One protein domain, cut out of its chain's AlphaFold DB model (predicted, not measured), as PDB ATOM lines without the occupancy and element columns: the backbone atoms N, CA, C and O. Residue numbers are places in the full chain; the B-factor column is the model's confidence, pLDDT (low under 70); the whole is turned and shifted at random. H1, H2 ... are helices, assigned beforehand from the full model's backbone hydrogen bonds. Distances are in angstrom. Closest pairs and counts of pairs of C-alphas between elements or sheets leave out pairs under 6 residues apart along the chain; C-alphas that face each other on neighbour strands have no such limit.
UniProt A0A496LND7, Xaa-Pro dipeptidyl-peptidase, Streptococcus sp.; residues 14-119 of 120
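What this domain is: This is residues 14 to 119 of the 120 residues of the protein "Xaa-Pro dipeptidyl-peptidase" of Streptococcus sp. (UniProt A0A496LND7). Two longer helices, H2 and H5, run side by side near the middle of a rounded body, with shorter helices set around them. H1 lies beyond H2 at one end of the body and H6 packs crosswise on H5 at the other, while H3 and H4, packed together, lie on one side of the H2 and H5 pair and the short H7 lies on the other. The printed part has 106 residues with seven named helices, H1 to H7 in order along the chain, and no named strand; the class is all helix, with 55 residues in the helices. It is compact, with a radius of gyration of the C-alphas of 13.8 A, and the C-alphas span 35 by 31 by 27 A.

Where its parts are: H1, residues 14 to 22, is 12.4 A long from its first C-alpha at (-47.415, 67.594, 24.848). H2, residues 33 to 44, is the longest helix by residues and measures 16.3 A from C-alpha 33 at (-37.553, 54.807, 29.675). H3 holds residues 51 to 57 over 9.9 A, and H4 residues 66 to 70 over 6.1 A. H5, residues 78 to 88, measures 15.1 A. H6 holds residues 100 to 106 over 10.0 A. H7, residues 116 to 119, measures 4.9 A and ends with C-alpha 119 at (-47.628, 53.537, 26.618).

How they stand to each other: H1 and H7 only just touch, with 3 pairs of C-alphas within 8 A; the closest C-alphas are those of Met 16 and Leu 117, 7.4 A apart. H1 and H2 are apart. H2 and H7 are close but not clearly touching, their closest C-alphas, of Asp 33 and Leu 116, 6.1 A apart. H2 and H3 are also close but not clearly touching, about perpendicular at 76 degrees; their closest C-alphas, of Gln 42 and Thr 51, are 6.4 A apart. H2, with residues 34 to 38 alone, only just touches H4, with 3 pairs within 8 A; the closest C-alphas are those of Lys 34 and Phe 70, 7.1 A apart. H3 touches H4, the closest C-alphas being Leu 55 and Leu 67 at 4.8 A. H2 and H5 are near each other, with 8 pairs of C-alphas within 10 A. H5 touches H6, about perpendicular at 73 degrees, and their closest C-alphas, of Met 83 and Leu 100, are 7.2 A apart. In H1 to H6 every O i to N i+4 pair is within hydrogen-bond range; H7 is too short for such a pair.

The domain as a whole: The two C-alphas farthest apart, those of Asp 14 and Val 95, are 38.1 A apart. The printed part has no cut. The link from H5 to H6, 11 residues, is long; the other links are short. The mean pLDDT of the printed part is 96.3, and no printed residue is under 70.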
ATOM      1  N   ASP A  14     -47.375  66.465  23.909       96.38
ATOM      2  CA  ASP A  14     -47.415  67.594  24.848       96.38
ATOM      3  C   ASP A  14     -48.637  67.503  25.764       96.38
ATOM      4  O   ASP A  14     -48.516  67.677  26.975       96.38
ATOM      5  N   THR A  15     -49.797  67.161  25.198       97.62
ATOM      6  CA  THR A  15     -51.023  66.917  25.965       97.62
ATOM      7  C   THR A  15     -50.879  65.701  26.881       97.62
ATOM      8  O   THR A  15     -51.225  65.814  28.049       97.62
ATOM      9  N   MET A  16     -50.299  64.587  26.413       97.12
ATOM     10  CA  MET A  16     -50.040  63.399  27.249       97.12
ATOM     11  C   MET A  16     -49.209  63.753  28.489       97.12
ATOM     12  O   MET A  16     -49.591  63.434  29.612       97.12
ATOM     13  N   ARG A  17     -48.097  64.481  28.302       96.94
ATOM     14  CA  ARG A  17     -47.251  64.938  29.417       96.94
ATOM     15  C   ARG A  17     -47.994  65.859  30.372       96.94
ATOM     16  O   ARG A  17     -47.816  65.742  31.581       96.94
ATOM     17  N   GLN A  18     -48.789  66.784  29.838       97.69
ATOM     18  CA  GLN A  18     -49.573  67.698  30.659       97.69
ATOM     19  C   GLN A  18     -50.593  66.931  31.514       97.69
ATOM     20  O   GLN A  18     -50.636  67.137  32.724       97.69
ATOM     21  N   GLU A  19     -51.367  66.030  30.909       97.75
ATOM     22  CA  GLU A  19     -52.383  65.228  31.600       97.75
ATOM     23  C   GLU A  19     -51.758  64.318  32.670       97.75
ATOM     24  O   GLU A  19     -52.241  64.271  33.802       97.75
ATOM     25  N   LEU A  20     -50.632  63.659  32.361       97.44
ATOM     26  CA  LEU A  20     -49.873  62.877  33.342       97.44
ATOM     27  C   LEU A  20     -49.418  63.749  34.521       97.44
ATOM     28  O   LEU A  20     -49.635  63.385  35.682       97.44
ATOM     29  N   ALA A  21     -48.852  64.926  34.244       97.56
ATOM     30  CA  ALA A  21     -48.374  65.832  35.281       97.56
ATOM     31  C   ALA A  21     -49.511  66.357  36.175       97.56
ATOM     32  O   ALA A  21     -49.327  66.466  37.389       97.56
ATOM     33  N   GLU A  22     -50.697  66.621  35.618       97.81
ATOM     34  CA  GLU A  22     -51.898  67.008  36.374       97.81
ATOM     35  C   GLU A  22     -52.367  65.903  37.341       97.81
ATOM     36  O   GLU A  22     -52.864  66.197  38.430       97.81
ATOM     37  N   LEU A  23     -52.139  64.631  36.994       96.06
ATOM     38  CA  LEU A  23     -52.367  63.469  37.864       96.06
ATOM     39  C   LEU A  23     -51.198  63.207  38.844       96.06
ATOM     40  O   LEU A  23     -51.284  62.369  39.752       96.06
ATOM     41  N   GLY A  24     -50.105  63.959  38.711       96.25
ATOM     42  CA  GLY A  24     -48.889  63.835  39.511       96.25
ATOM     43  C   GLY A  24     -47.922  62.755  39.022       96.25
ATOM     44  O   GLY A  24     -47.054  62.354  39.794       96.25
ATOM     45  N   PHE A  25     -48.071  62.274  37.787       97.44
ATOM     46  CA  PHE A  25     -47.094  61.433  37.098       97.44
ATOM     47  C   PHE A  25     -46.176  62.335  36.270       97.44
ATOM     48  O   PHE A  25     -46.586  62.909  35.264       97.44
ATOM     49  N   ILE A  26     -44.933  62.505  36.711       96.50
ATOM     50  CA  ILE A  26     -43.969  63.360  36.016       96.50
ATOM     51  C   ILE A  26     -43.171  62.506  35.035       96.50
ATOM     52  O   ILE A  26     -42.516  61.552  35.445       96.50
ATOM     53  N   TYR A  27     -43.237  62.859  33.752       96.81
ATOM     54  CA  TYR A  27     -42.434  62.245  32.696       96.81
ATOM     55  C   TYR A  27     -41.296  63.183  32.300       96.81
ATOM     56  O   TYR A  27     -41.542  64.315  31.870       96.81
ATOM     57  N   GLU A  28     -40.058  62.713  32.406       95.69
ATOM     58  CA  GLU A  28     -38.861  63.499  32.121       95.69
ATOM     59  C   GLU A  28     -38.182  63.001  30.832       95.69
ATOM     60  O   GLU A  28     -37.526  61.959  30.842       95.69
ATOM     61  N   PRO A  29     -38.267  63.747  29.708       93.00
ATOM     62  CA  PRO A  29     -37.775  63.281  28.402       93.00
ATOM     63  C   PRO A  29     -36.260  63.066  28.298       93.00
ATOM     64  O   PRO A  29     -35.780  62.601  27.270       93.00
ATOM     65  N   HIS A  30     -35.498  63.497  29.302       95.19
ATOM     66  CA  HIS A  30     -34.044  63.353  29.343       95.19
ATOM     67  C   HIS A  30     -33.589  62.143  30.167       95.19
ATOM     68  O   HIS A  30     -32.405  61.811  30.136       95.19
ATOM     69  N   LEU A  31     -34.510  61.510  30.903       96.06
ATOM     70  CA  LEU A  31     -34.271  60.252  31.597       96.06
ATOM     71  C   LEU A  31     -34.505  59.073  30.653       96.06
ATOM     72  O   LEU A  31     -35.151  59.210  29.612       96.06
ATOM     73  N   SER A  32     -33.980  57.904  31.019       97.19
ATOM     74  CA  SER A  32     -34.261  56.686  30.263       97.19
ATOM     75  C   SER A  32     -35.716  56.241  30.452       97.19
ATOM     76  O   SER A  32     -36.362  56.572  31.451       97.19
ATOM     77  N   ASP A  33     -36.230  55.430  29.528       97.81
ATOM     78  CA  ASP A  33     -37.553  54.807  29.675       97.81
ATOM     79  C   ASP A  33     -37.637  53.974  30.965       97.81
ATOM     80  O   ASP A  33     -38.651  53.972  31.660       97.81
ATOM     81  N   LYS A  34     -36.538  53.317  31.349       98.19
ATOM     82  CA  LYS A  34     -36.468  52.560  32.600       98.19
ATOM     83  C   LYS A  34     -36.685  53.460  33.823       98.19
ATOM     84  O   LYS A  34     -37.489  53.116  34.686       98.19
ATOM     85  N   ASP A  35     -36.022  54.614  33.873       97.75
ATOM     86  CA  ASP A  35     -36.127  55.552  34.999       97.75
ATOM     87  C   ASP A  35     -37.520  56.203  35.066       97.75
ATOM     88  O   ASP A  35     -38.093  56.371  36.149       97.75
ATOM     89  N   ASN A  36     -38.103  56.528  33.905       98.25
ATOM     90  CA  ASN A  36     -39.471  57.045  33.818       98.25
ATOM     91  C   ASN A  36     -40.500  55.997  34.273       98.25
ATOM     92  O   ASN A  36     -41.411  56.328  35.033       98.25
ATOM     93  N   LEU A  37     -40.339  54.725  33.884       98.25
ATOM     94  CA  LEU A  37     -41.206  53.639  34.347       98.25
ATOM     95  C   LEU A  37     -41.081  53.420  35.861       98.25
ATOM     96  O   LEU A  37     -42.094  53.260  36.542       98.25
ATOM     97  N   GLN A  38     -39.862  53.452  36.409       97.25
ATOM     98  CA  GLN A  38     -39.649  53.342  37.853       97.25
ATOM     99  C   GLN A  38     -40.359  54.475  38.606       97.25
ATOM    100  O   GLN A  38     -41.082  54.219  39.569       97.25
ATOM    101  N   SER A  39     -40.207  55.714  38.134       96.00
ATOM    102  CA  SER A  39     -40.860  56.894  38.717       96.00
ATOM    103  C   SER A  39     -42.389  56.795  38.642       96.00
ATOM    104  O   SER A  39     -43.088  57.101  39.612       96.00
ATOM    105  N   PHE A  40     -42.917  56.299  37.519       97.50
ATOM    106  CA  PHE A  40     -44.344  56.034  37.343       97.50
ATOM    107  C   PHE A  40     -44.862  55.011  38.364       97.50
ATOM    108  O   PHE A  40     -45.842  55.274  39.060       97.50
ATOM    109  N   LEU A  41     -44.170  53.878  38.526       96.38
ATOM    110  CA  LEU A  41     -44.544  52.845  39.499       96.38
ATOM    111  C   LEU A  41     -44.475  53.354  40.937       96.38
ATOM    112  O   LEU A  41     -45.398  53.130  41.718       96.38
ATOM    113  N   GLN A  42     -43.421  54.089  41.290       93.56
ATOM    114  CA  GLN A  42     -43.310  54.709  42.609       93.56
ATOM    115  C   GLN A  42     -44.490  55.641  42.892       93.56
ATOM    116  O   GLN A  42     -45.009  55.666  44.012       93.56
ATOM    117  N   ARG A  43     -44.972  56.357  41.868       94.94
ATOM    118  CA  ARG A  43     -46.176  57.177  41.976       94.94
ATOM    119  C   ARG A  43     -47.449  56.340  42.113       94.94
ATOM    120  O   ARG A  43     -48.293  56.707  42.929       94.94
ATOM    121  N   CYS A  44     -47.591  55.220  41.401       94.94
ATOM    122  CA  CYS A  44     -48.700  54.275  41.606       94.94
ATOM    123  C   CYS A  44     -48.734  53.737  43.047       94.94
ATOM    124  O   CYS A  44     -49.805  53.587  43.634       94.94
ATOM    125  N   PHE A  45     -47.564  53.503  43.643       93.38
ATOM    126  CA  PHE A  45     -47.410  52.942  44.984       93.38
ATOM    127  C   PHE A  45     -47.341  53.989  46.105       93.38
ATOM    128  O   PHE A  45     -46.922  53.669  47.214       93.38
ATOM    129  N   PHE A  46     -47.800  55.223  45.877       88.81
ATOM    130  CA  PHE A  46     -47.640  56.336  46.827       88.81
ATOM    131  C   PHE A  46     -48.232  56.115  48.237       88.81
ATOM    132  O   PHE A  46     -47.936  56.883  49.151       88.81
ATOM    133  N   LEU A  47     -49.103  55.116  48.419       89.12
ATOM    134  CA  LEU A  47     -49.684  54.758  49.719       89.12
ATOM    135  C   LEU A  47     -48.772  53.862  50.572       89.12
ATOM    136  O   LEU A  47     -49.034  53.690  51.764       89.12
ATOM    137  N   TYR A  48     -47.727  53.286  49.984       89.31
ATOM    138  CA  TYR A  48     -46.805  52.387  50.664       89.31
ATOM    139  C   TYR A  48     -45.594  53.161  51.187       89.31
ATOM    140  O   TYR A  48     -45.061  54.041  50.519       89.31
ATOM    141  N   GLN A  49     -45.170  52.847  52.414       83.38
ATOM    142  CA  GLN A  49     -44.004  53.493  53.032       83.38
ATOM    143  C   GLN A  49     -42.680  52.992  52.449       83.38
ATOM    144  O   GLN A  49     -41.708  53.740  52.416       83.38
ATOM    145  N   ASP A  50     -42.657  51.731  52.020       89.38
ATOM    146  CA  ASP A  50     -41.501  51.057  51.442       89.38
ATOM    147  C   ASP A  50     -41.890  50.528  50.060       89.38
ATOM    148  O   ASP A  50     -42.527  49.480  49.916       89.38
ATOM    149  N   THR A  51     -41.564  51.316  49.041       88.75
ATOM    150  CA  THR A  51     -41.828  50.966  47.647       88.75
ATOM    151  C   THR A  51     -40.881  49.878  47.147       88.75
ATOM    152  O   THR A  51     -41.266  49.080  46.293       88.75
ATOM    153  N   ASP A  52     -39.676  49.793  47.707       91.44
ATOM    154  CA  ASP A  52     -38.669  48.807  47.321       91.44
ATOM    155  C   ASP A  52     -39.153  47.396  47.664       91.44
ATOM    156  O   ASP A  52     -39.008  46.476  46.857       91.44
ATOM    157  N   TYR A  53     -39.828  47.231  48.808       91.00
ATOM    158  CA  TYR A  53     -40.491  45.974  49.160       91.00
ATOM    159  C   TYR A  53     -41.509  45.524  48.100       91.00
ATOM    160  O   TYR A  53     -41.559  44.342  47.756       91.00
ATOM    161  N   LEU A  54     -42.303  46.451  47.552       92.38
ATOM    162  CA  LEU A  54     -43.266  46.125  46.498       92.38
ATOM    163  C   LEU A  54     -42.587  45.789  45.174       92.38
ATOM    164  O   LEU A  54     -42.941  44.789  44.553       92.38
ATOM    165  N   LEU A  55     -41.588  46.573  44.769       95.56
ATOM    166  CA  LEU A  55     -40.822  46.303  43.552       95.56
ATOM    167  C   LEU A  55     -40.105  44.946  43.637       95.56
ATOM    168  O   LEU A  55     -40.062  44.208  42.660       95.56
ATOM    169  N   ARG A  56     -39.619  44.562  44.821       96.12
ATOM    170  CA  ARG A  56     -39.028  43.238  45.070       96.12
ATOM    171  C   ARG A  56     -40.041  42.096  44.958       96.12
ATOM    172  O   ARG A  56     -39.657  40.968  44.661       96.12
ATOM    173  N   ALA A  57     -41.314  42.359  45.251       94.56
ATOM    174  CA  ALA A  57     -42.378  41.359  45.203       94.56
ATOM    175  C   ALA A  57     -42.928  41.129  43.786       94.56
ATOM    176  O   ALA A  57     -43.641  40.152  43.565       94.56
ATOM    177  N   TRP A  58     -42.634  42.028  42.848       97.31
ATOM    178  CA  TRP A  58     -43.146  41.989  41.483       97.31
ATOM    179  C   TRP A  58     -42.107  41.443  40.512       97.31
ATOM    180  O   TRP A  58     -40.918  41.731  40.626       97.31
ATOM    181  N   ALA A  59     -42.561  40.674  39.529       98.06
ATOM    182  CA  ALA A  59     -41.704  40.091  38.505       98.06
ATOM    183  C   ALA A  59     -41.385  41.114  37.402       98.06
ATOM    184  O   ALA A  59     -42.290  41.753  36.869       98.06
ATOM    185  N   ALA A  60     -40.117  41.241  37.023       98.19
ATOM    186  CA  ALA A  60     -39.714  41.891  35.776       98.19
ATOM    187  C   ALA A  60     -39.785  40.898  34.606       98.19
ATOM    188  O   ALA A  60     -40.224  41.238  33.514       98.19
ATOM    189  N   ASP A  61     -39.373  39.657  34.856       97.25
ATOM    190  CA  ASP A  61     -39.387  38.531  33.925       97.25
ATOM    191  C   ASP A  61     -39.486  37.209  34.720       97.25
ATOM    192  O   ASP A  61     -39.836  37.213  35.901       97.25
ATOM    193  N   SER A  62     -39.222  36.059  34.092       95.31
ATOM    194  CA  SER A  62     -39.294  34.752  34.763       95.31
ATOM    195  C   SER A  62     -38.222  34.502  35.829       95.31
ATOM    196  O   SER A  62     -38.354  33.551  36.597       95.31
ATOM    197  N   GLU A  63     -37.155  35.301  35.864       95.88
ATOM    198  CA  GLU A  63     -35.977  35.070  36.710       95.88
ATOM    199  C   GLU A  63     -35.652  36.254  37.635       95.88
ATOM    200  O   GLU A  63     -34.943  36.079  38.627       95.88
ATOM    201  N   THR A  64     -36.168  37.446  37.331       97.62
ATOM    202  CA  THR A  64     -35.768  38.711  37.956       97.62
ATOM    203  C   THR A  64     -36.974  39.465  38.507       97.62
ATOM    204  O   THR A  64     -37.987  39.614  37.823       97.62
ATOM    205  N   ASP A  65     -36.856  39.993  39.726       98.31
ATOM    206  CA  ASP A  65     -37.823  40.933  40.306       98.31
ATOM    207  C   ASP A  65     -37.614  42.379  39.805       98.31
ATOM    208  O   ASP A  65     -36.537  42.717  39.305       98.31
ATOM    209  N   LEU A  66     -38.626  43.247  39.930       97.94
ATOM    210  CA  LEU A  66     -38.543  44.625  39.432       97.94
ATOM    211  C   LEU A  66     -37.468  45.447  40.134       97.94
ATOM    212  O   LEU A  66     -36.806  46.238  39.466       97.94
ATOM    213  N   LEU A  67     -37.250  45.263  41.439       97.75
ATOM    214  CA  LEU A  67     -36.211  46.018  42.142       97.75
ATOM    215  C   LEU A  67     -34.821  45.656  41.602       97.75
ATOM    216  O   LEU A  67     -34.071  46.543  41.203       97.75
ATOM    217  N   THR A  68     -34.517  44.361  41.490       98.25
ATOM    218  CA  THR A  68     -33.257  43.880  40.903       98.25
ATOM    219  C   THR A  68     -33.100  44.336  39.448       98.25
ATOM    220  O   THR A  68     -31.997  44.677  39.024       98.25
ATOM    221  N   PHE A  69     -34.185  44.369  38.667       98.50
ATOM    222  CA  PHE A  69     -34.154  44.881  37.298       98.50
ATOM    223  C   PHE A  69     -33.806  46.377  37.249       98.50
ATOM    224  O   PHE A  69     -32.902  46.755  36.498       98.50
ATOM    225  N   PHE A  70     -34.467  47.215  38.056       97.88
ATOM    226  CA  PHE A  70     -34.211  48.659  38.089       97.88
ATOM    227  C   PHE A  70     -32.790  48.993  38.562       97.88
ATOM    228  O   PHE A  70     -32.176  49.912  38.025       97.88
ATOM    229  N   GLU A  71     -32.234  48.205  39.487       97.31
ATOM    230  CA  GLU A  71     -30.850  48.337  39.972       97.31
ATOM    231  C   GLU A  71     -29.786  47.830  38.976       97.31
ATOM    232  O   GLU A  71     -28.592  48.064  39.171       97.31
ATOM    233  N   SER A  72     -30.187  47.122  37.916       97.88
ATOM    234  CA  SER A  72     -29.272  46.556  36.918       97.88
ATOM    235  C   SER A  72     -28.995  47.506  35.748       97.88
ATOM    236  O   SER A  72     -29.767  48.422  35.476       97.88
ATOM    237  N   ASP A  73     -27.958  47.219  34.958       97.19
ATOM    238  CA  ASP A  73     -27.651  47.948  33.715       97.19
ATOM    239  C   ASP A  73     -28.532  47.530  32.517       97.19
ATOM    240  O   ASP A  73     -28.318  47.987  31.394       97.19
ATOM    241  N   ARG A  74     -29.523  46.646  32.714       97.56
ATOM    242  CA  ARG A  74     -30.413  46.186  31.636       97.56
ATOM    243  C   ARG A  74     -31.275  47.342  31.118       97.56
ATOM    244  O   ARG A  74     -31.743  48.180  31.895       97.56
ATOM    245  N   GLU A  75     -31.506  47.362  29.807       97.00
ATOM    246  CA  GLU A  75     -32.464  48.267  29.161       97.00
ATOM    247  C   GLU A  75     -33.903  47.752  29.322       97.00
ATOM    248  O   GLU A  75     -34.132  46.552  29.500       97.00
ATOM    249  N   LEU A  76     -34.883  48.660  29.246       98.31
ATOM    250  CA  LEU A  76     -36.298  48.296  29.267       98.31
ATOM    251  C   LEU A  76     -36.696  47.609  27.956       98.31
ATOM    252  O   LEU A  76     -36.497  48.142  26.864       98.31
ATOM    253  N   THR A  77     -37.293  46.427  28.074       98.12
ATOM    254  CA  THR A  77     -37.790  45.640  26.942       98.12
ATOM    255  C   THR A  77     -39.312  45.526  26.984       98.12
ATOM    256  O   THR A  77     -39.940  45.744  28.022       98.12
ATOM    257  N   ALA A  78     -39.909  45.117  25.861       98.12
ATOM    258  CA  ALA A  78     -41.343  44.841  25.780       98.12
ATOM    259  C   ALA A  78     -41.800  43.806  26.819       98.12
ATOM    260  O   ALA A  78     -42.855  43.968  27.421       98.12
ATOM    261  N   GLU A  79     -40.991  42.768  27.051       97.88
ATOM    262  CA  GLU A  79     -41.276  41.725  28.038       97.88
ATOM    263  C   GLU A  79     -41.431  42.317  29.441       97.88
ATOM    264  O   GLU A  79     -42.472  42.130  30.071       97.88
ATOM    265  N   VAL A  80     -40.440  43.096  29.891       98.31
ATOM    266  CA  VAL A  80     -40.470  43.709  31.224       98.31
ATOM    267  C   VAL A  80     -41.619  44.708  31.342       98.31
ATOM    268  O   VAL A  80     -42.327  44.720  32.351       98.31
ATOM    269  N   PHE A  81     -41.861  45.503  30.296       98.62
ATOM    270  CA  PHE A  81     -42.986  46.431  30.262       98.62
ATOM    271  C   PHE A  81     -44.330  45.710  30.418       98.62
ATOM    272  O   PHE A  81     -45.114  46.068  31.296       98.62
ATOM    273  N   TYR A  82     -44.612  44.679  29.615       98.50
ATOM    274  CA  TYR A  82     -45.894  43.978  29.696       98.50
ATOM    275  C   TYR A  82     -46.038  43.170  30.987       98.50
ATOM    276  O   TYR A  82     -47.127  43.150  31.555       98.50
ATOM    277  N   MET A  83     -44.963  42.545  31.481       98.38
ATOM    278  CA  MET A  83     -44.974  41.857  32.775       98.38
ATOM    279  C   MET A  83     -45.366  42.824  33.902       98.38
ATOM    280  O   MET A  83     -46.221  42.515  34.734       98.38
ATOM    281  N   THR A  84     -44.798  44.031  33.886       98.12
ATOM    282  CA  THR A  84     -45.128  45.111  34.823       98.12
ATOM    283  C   THR A  84     -46.570  45.589  34.651       98.12
ATOM    284  O   THR A  84     -47.315  45.678  35.625       98.12
ATOM    285  N   ALA A  85     -46.987  45.873  33.415       98.12
ATOM    286  CA  ALA A  85     -48.321  46.382  33.108       98.12
ATOM    287  C   ALA A  85     -49.419  45.396  33.524       98.12
ATOM    288  O   ALA A  85     -50.436  45.805  34.076       98.12
ATOM    289  N   PHE A  86     -49.222  44.094  33.310       98.19
ATOM    290  CA  PHE A  86     -50.197  43.093  33.734       98.19
ATOM    291  C   PHE A  86     -50.303  42.986  35.256       98.19
ATOM    292  O   PHE A  86     -51.421  42.883  35.755       98.19
ATOM    293  N   GLN A  87     -49.199  43.109  35.994       97.75
ATOM    294  CA  GLN A  87     -49.247  43.183  37.460       97.75
ATOM    295  C   GLN A  87     -49.951  44.453  37.961       97.75
ATOM    296  O   GLN A  87     -50.756  44.367  38.883       97.75
ATOM    297  N   LEU A  88     -49.737  45.612  37.317       97.12
ATOM    298  CA  LEU A  88     -50.508  46.843  37.592       97.12
ATOM    299  C   LEU A  88     -52.010  46.682  37.340       97.12
ATOM    300  O   LEU A  88     -52.811  47.367  37.967       97.12
ATOM    301  N   LEU A  89     -52.385  45.797  36.419       96.69
ATOM    302  CA  LEU A  89     -53.770  45.479  36.078       96.69
ATOM    303  C   LEU A  89     -54.319  44.278  36.871       96.69
ATOM    304  O   LEU A  89     -55.308  43.681  36.447       96.69
ATOM    305  N   ASP A  90     -53.687  43.941  38.000       96.31
ATOM    306  CA  ASP A  90     -54.062  42.869  38.933       96.31
ATOM    307  C   ASP A  90     -53.986  41.435  38.370       96.31
ATOM    308  O   ASP A  90     -54.571  40.510  38.938       96.31
ATOM    309  N   PHE A  91     -53.237  41.204  37.287       97.62
ATOM    310  CA  PHE A  91     -52.909  39.842  36.860       97.62
ATOM    311  C   PHE A  91     -51.699  39.315  37.623       97.62
ATOM    312  O   PHE A  91     -50.678  39.991  37.746       97.62
ATOM    313  N   VAL A  92     -51.791  38.068  38.071       96.94
ATOM    314  CA  VAL A  92     -50.735  37.372  38.804       96.94
ATOM    315  C   VAL A  92     -49.867  36.580  37.818       96.94
ATOM    316  O   VAL A  92     -50.340  35.582  37.251       96.94
ATOM    317  N   PRO A  93     -48.592  36.966  37.609       96.69
ATOM    318  CA  PRO A  93     -47.677  36.221  36.755       96.69
ATOM    319  C   PRO A  93     -47.557  34.766  37.199       96.69
ATOM    320  O   PRO A  93     -47.613  34.445  38.386       96.69
ATOM    321  N   PHE A  94     -47.389  33.872  36.232       95.38
ATOM    322  CA  PHE A  94     -47.240  32.423  36.416       95.38
ATOM    323  C   PHE A  94     -48.469  31.699  36.988       95.38
ATOM    324  O   PHE A  94     -48.443  30.474  37.129       95.38
ATOM    325  N   VAL A  95     -49.560  32.422  37.257       96.00
ATOM    326  CA  VAL A  95     -50.864  31.867  37.644       96.00
ATOM    327  C   VAL A  95     -51.901  32.197  36.578       96.00
ATOM    328  O   VAL A  95     -52.465  31.285  35.973       96.00
ATOM    329  N   ASP A  96     -52.108  33.486  36.298       97.00
ATOM    330  CA  ASP A  96     -53.048  33.937  35.268       97.00
ATOM    331  C   ASP A  96     -52.474  33.773  33.857       97.00
ATOM    332  O   ASP A  96     -53.213  33.533  32.897       97.00
ATOM    333  N   PHE A  97     -51.148  33.867  33.727       96.12
ATOM    334  CA  PHE A  97     -50.432  33.645  32.479       96.12
ATOM    335  C   PHE A  97     -49.019  33.108  32.717       96.12
ATOM    336  O   PHE A  97     -48.328  33.518  33.643       96.12
ATOM    337  N   THR A  98     -48.574  32.200  31.852       95.06
ATOM    338  CA  THR A  98     -47.188  31.693  31.814       95.06
ATOM    339  C   THR A  98     -46.468  32.066  30.522       95.06
ATOM    340  O   THR A  98     -45.253  32.221  30.520       95.06
ATOM    341  N   ASP A  99     -47.218  32.240  29.431       96.50
ATOM    342  CA  ASP A  99     -46.735  32.736  28.145       96.50
ATOM    343  C   ASP A  99     -47.261  34.163  27.949       96.50
ATOM    344  O   ASP A  99     -48.446  34.373  27.664       96.50
ATOM    345  N   LEU A 100     -46.376  35.137  28.168       96.69
ATOM    346  CA  LEU A 100     -46.689  36.565  28.150       96.69
ATOM    347  C   LEU A 100     -47.221  37.025  26.788       96.69
ATOM    348  O   LEU A 100     -48.240  37.711  26.721       96.69
ATOM    349  N   GLU A 101     -46.567  36.628  25.695       96.56
ATOM    350  CA  GLU A 101     -46.945  37.065  24.348       96.56
ATOM    351  C   GLU A 101     -48.248  36.425  23.884       96.56
ATOM    352  O   GLU A 101     -49.101  37.095  23.282       96.56
ATOM    353  N   LYS A 102     -48.449  35.143  24.209       97.31
ATOM    354  CA  LYS A 102     -49.734  34.488  23.985       97.31
ATOM    355  C   LYS A 102     -50.835  35.185  24.775       97.31
ATOM    356  O   LYS A 102     -51.871  35.507  24.195       97.31
ATOM    357  N   PHE A 103     -50.611  35.472  26.057       97.69
ATOM    358  CA  PHE A 103     -51.597  36.155  26.893       97.69
ATOM    359  C   PHE A 103     -51.929  37.553  26.365       97.69
ATOM    360  O   PHE A 103     -53.105  37.879  26.199       97.69
ATOM    361  N   ARG A 104     -50.922  38.357  26.006       97.00
ATOM    362  CA  ARG A 104     -51.098  39.688  25.405       97.00
ATOM    363  C   ARG A 104     -51.928  39.635  24.121       97.00
ATOM    364  O   ARG A 104     -52.845  40.436  23.938       97.00
ATOM    365  N   THR A 105     -51.638  38.669  23.251       96.56
ATOM    366  CA  THR A 105     -52.304  38.536  21.947       96.56
ATOM    367  C   THR A 105     -53.731  38.006  22.086       96.56
ATOM    368  O   THR A 105     -54.663  38.592  21.536       96.56
ATOM    369  N   GLU A 106     -53.940  36.928  22.847       97.12
ATOM    370  CA  GLU A 106     -55.266  36.323  23.041       97.12
ATOM    371  C   GLU A 106     -56.198  37.221  23.860       97.12
ATOM    372  O   GLU A 106     -57.409  37.251  23.616       97.12
ATOM    373  N   SER A 107     -55.634  37.996  24.793       96.94
ATOM    374  CA  SER A 107     -56.385  39.006  25.529       96.94
ATOM    375  C   SER A 107     -56.690  40.250  24.710       96.94
ATOM    376  O   SER A 107     -57.531  41.030  25.141       96.94
ATOM    377  N   ASN A 108     -56.107  40.421  23.520       96.75
ATOM    378  CA  ASN A 108     -56.249  41.639  22.725       96.75
ATOM    379  C   ASN A 108     -55.861  42.886  23.544       96.75
ATOM    380  O   ASN A 108     -56.597  43.875  23.571       96.75
ATOM    381  N   PHE A 109     -54.738  42.798  24.267       97.00
ATOM    382  CA  PHE A 109     -54.219  43.910  25.058       97.00
ATOM    383  C   PHE A 109     -53.947  45.110  24.138       97.00
ATOM    384  O   PHE A 109     -53.304  44.938  23.099       97.00
ATOM    385  N   PRO A 110     -54.469  46.307  24.456       95.62
ATOM    386  CA  PRO A 110     -54.547  47.377  23.470       95.62
ATOM    387  C   PRO A 110     -53.249  48.170  23.291       95.62
ATOM    388  O   PRO A 110     -53.129  48.921  22.326       95.62
ATOM    389  N   ILE A 111     -52.289  48.013  24.203       96.00
ATOM    390  CA  ILE A 111     -51.007  48.714  24.153       96.00
ATOM    391  C   ILE A 111     -49.998  47.849  23.393       96.00
ATOM    392  O   ILE A 111     -49.826  46.663  23.688       96.00
ATOM    393  N   VAL A 112     -49.311  48.461  22.428       95.62
ATOM    394  CA  VAL A 112     -48.161  47.878  21.727       95.62
ATOM    395  C   VAL A 112     -46.910  48.600  22.210       95.62
ATOM    396  O   VAL A 112     -46.843  49.820  22.139       95.62
ATOM    397  N   TYR A 113     -45.931  47.858  22.720       97.62
ATOM    398  CA  TYR A 113     -44.671  48.402  23.217       97.62
ATOM    399  C   TYR A 113     -43.934  49.210  22.145       97.62
ATOM    400  O   TYR A 113     -43.769  48.743  21.015       97.62
ATOM    401  N   GLY A 114     -43.508  50.414  22.518       96.31
ATOM    402  CA  GLY A 114     -42.903  51.409  21.644       96.31
ATOM    403  C   GLY A 114     -42.379  52.579  22.470       96.31
ATOM    404  O   GLY A 114     -41.624  52.368  23.411       96.31
ATOM    405  N   ASP A 115     -42.787  53.797  22.121       96.06
ATOM    406  CA  ASP A 115     -42.485  54.994  22.908       96.06
ATOM    407  C   ASP A 115     -43.150  54.906  24.291       96.06
ATOM    408  O   ASP A 115     -44.360  54.695  24.382       96.06
ATOM    409  N   LEU A 116     -42.372  55.042  25.371       97.50
ATOM    410  CA  LEU A 116     -42.905  54.846  26.718       97.50
ATOM    411  C   LEU A 116     -44.002  55.858  27.068       97.50
ATOM    412  O   LEU A 116     -44.974  55.480  27.713       97.50
ATOM    413  N   LEU A 117     -43.889  57.117  26.639       97.19
ATOM    414  CA  LEU A 117     -44.900  58.135  26.930       97.19
ATOM    415  C   LEU A 117     -46.248  57.798  26.278       97.19
ATOM    416  O   LEU A 117     -47.285  58.086  26.863       97.19
ATOM    417  N   GLU A 118     -46.253  57.186  25.089       95.75
ATOM    418  CA  GLU A 118     -47.495  56.713  24.458       95.75
ATOM    419  C   GLU A 118     -48.108  55.489  25.163       95.75
ATOM    420  O   GLU A 118     -49.276  55.159  24.934       95.75
ATOM    421  N   ASN A 119     -47.317  54.816  25.997       96.06
ATOM    422  CA  ASN A 119     -47.628  53.537  26.618       96.06
ATOM    423  C   ASN A 119     -47.984  53.631  28.113       96.06
ATOM    424  O   ASN A 119     -48.441  52.625  28.666       96.06
TER     425      ASN A 119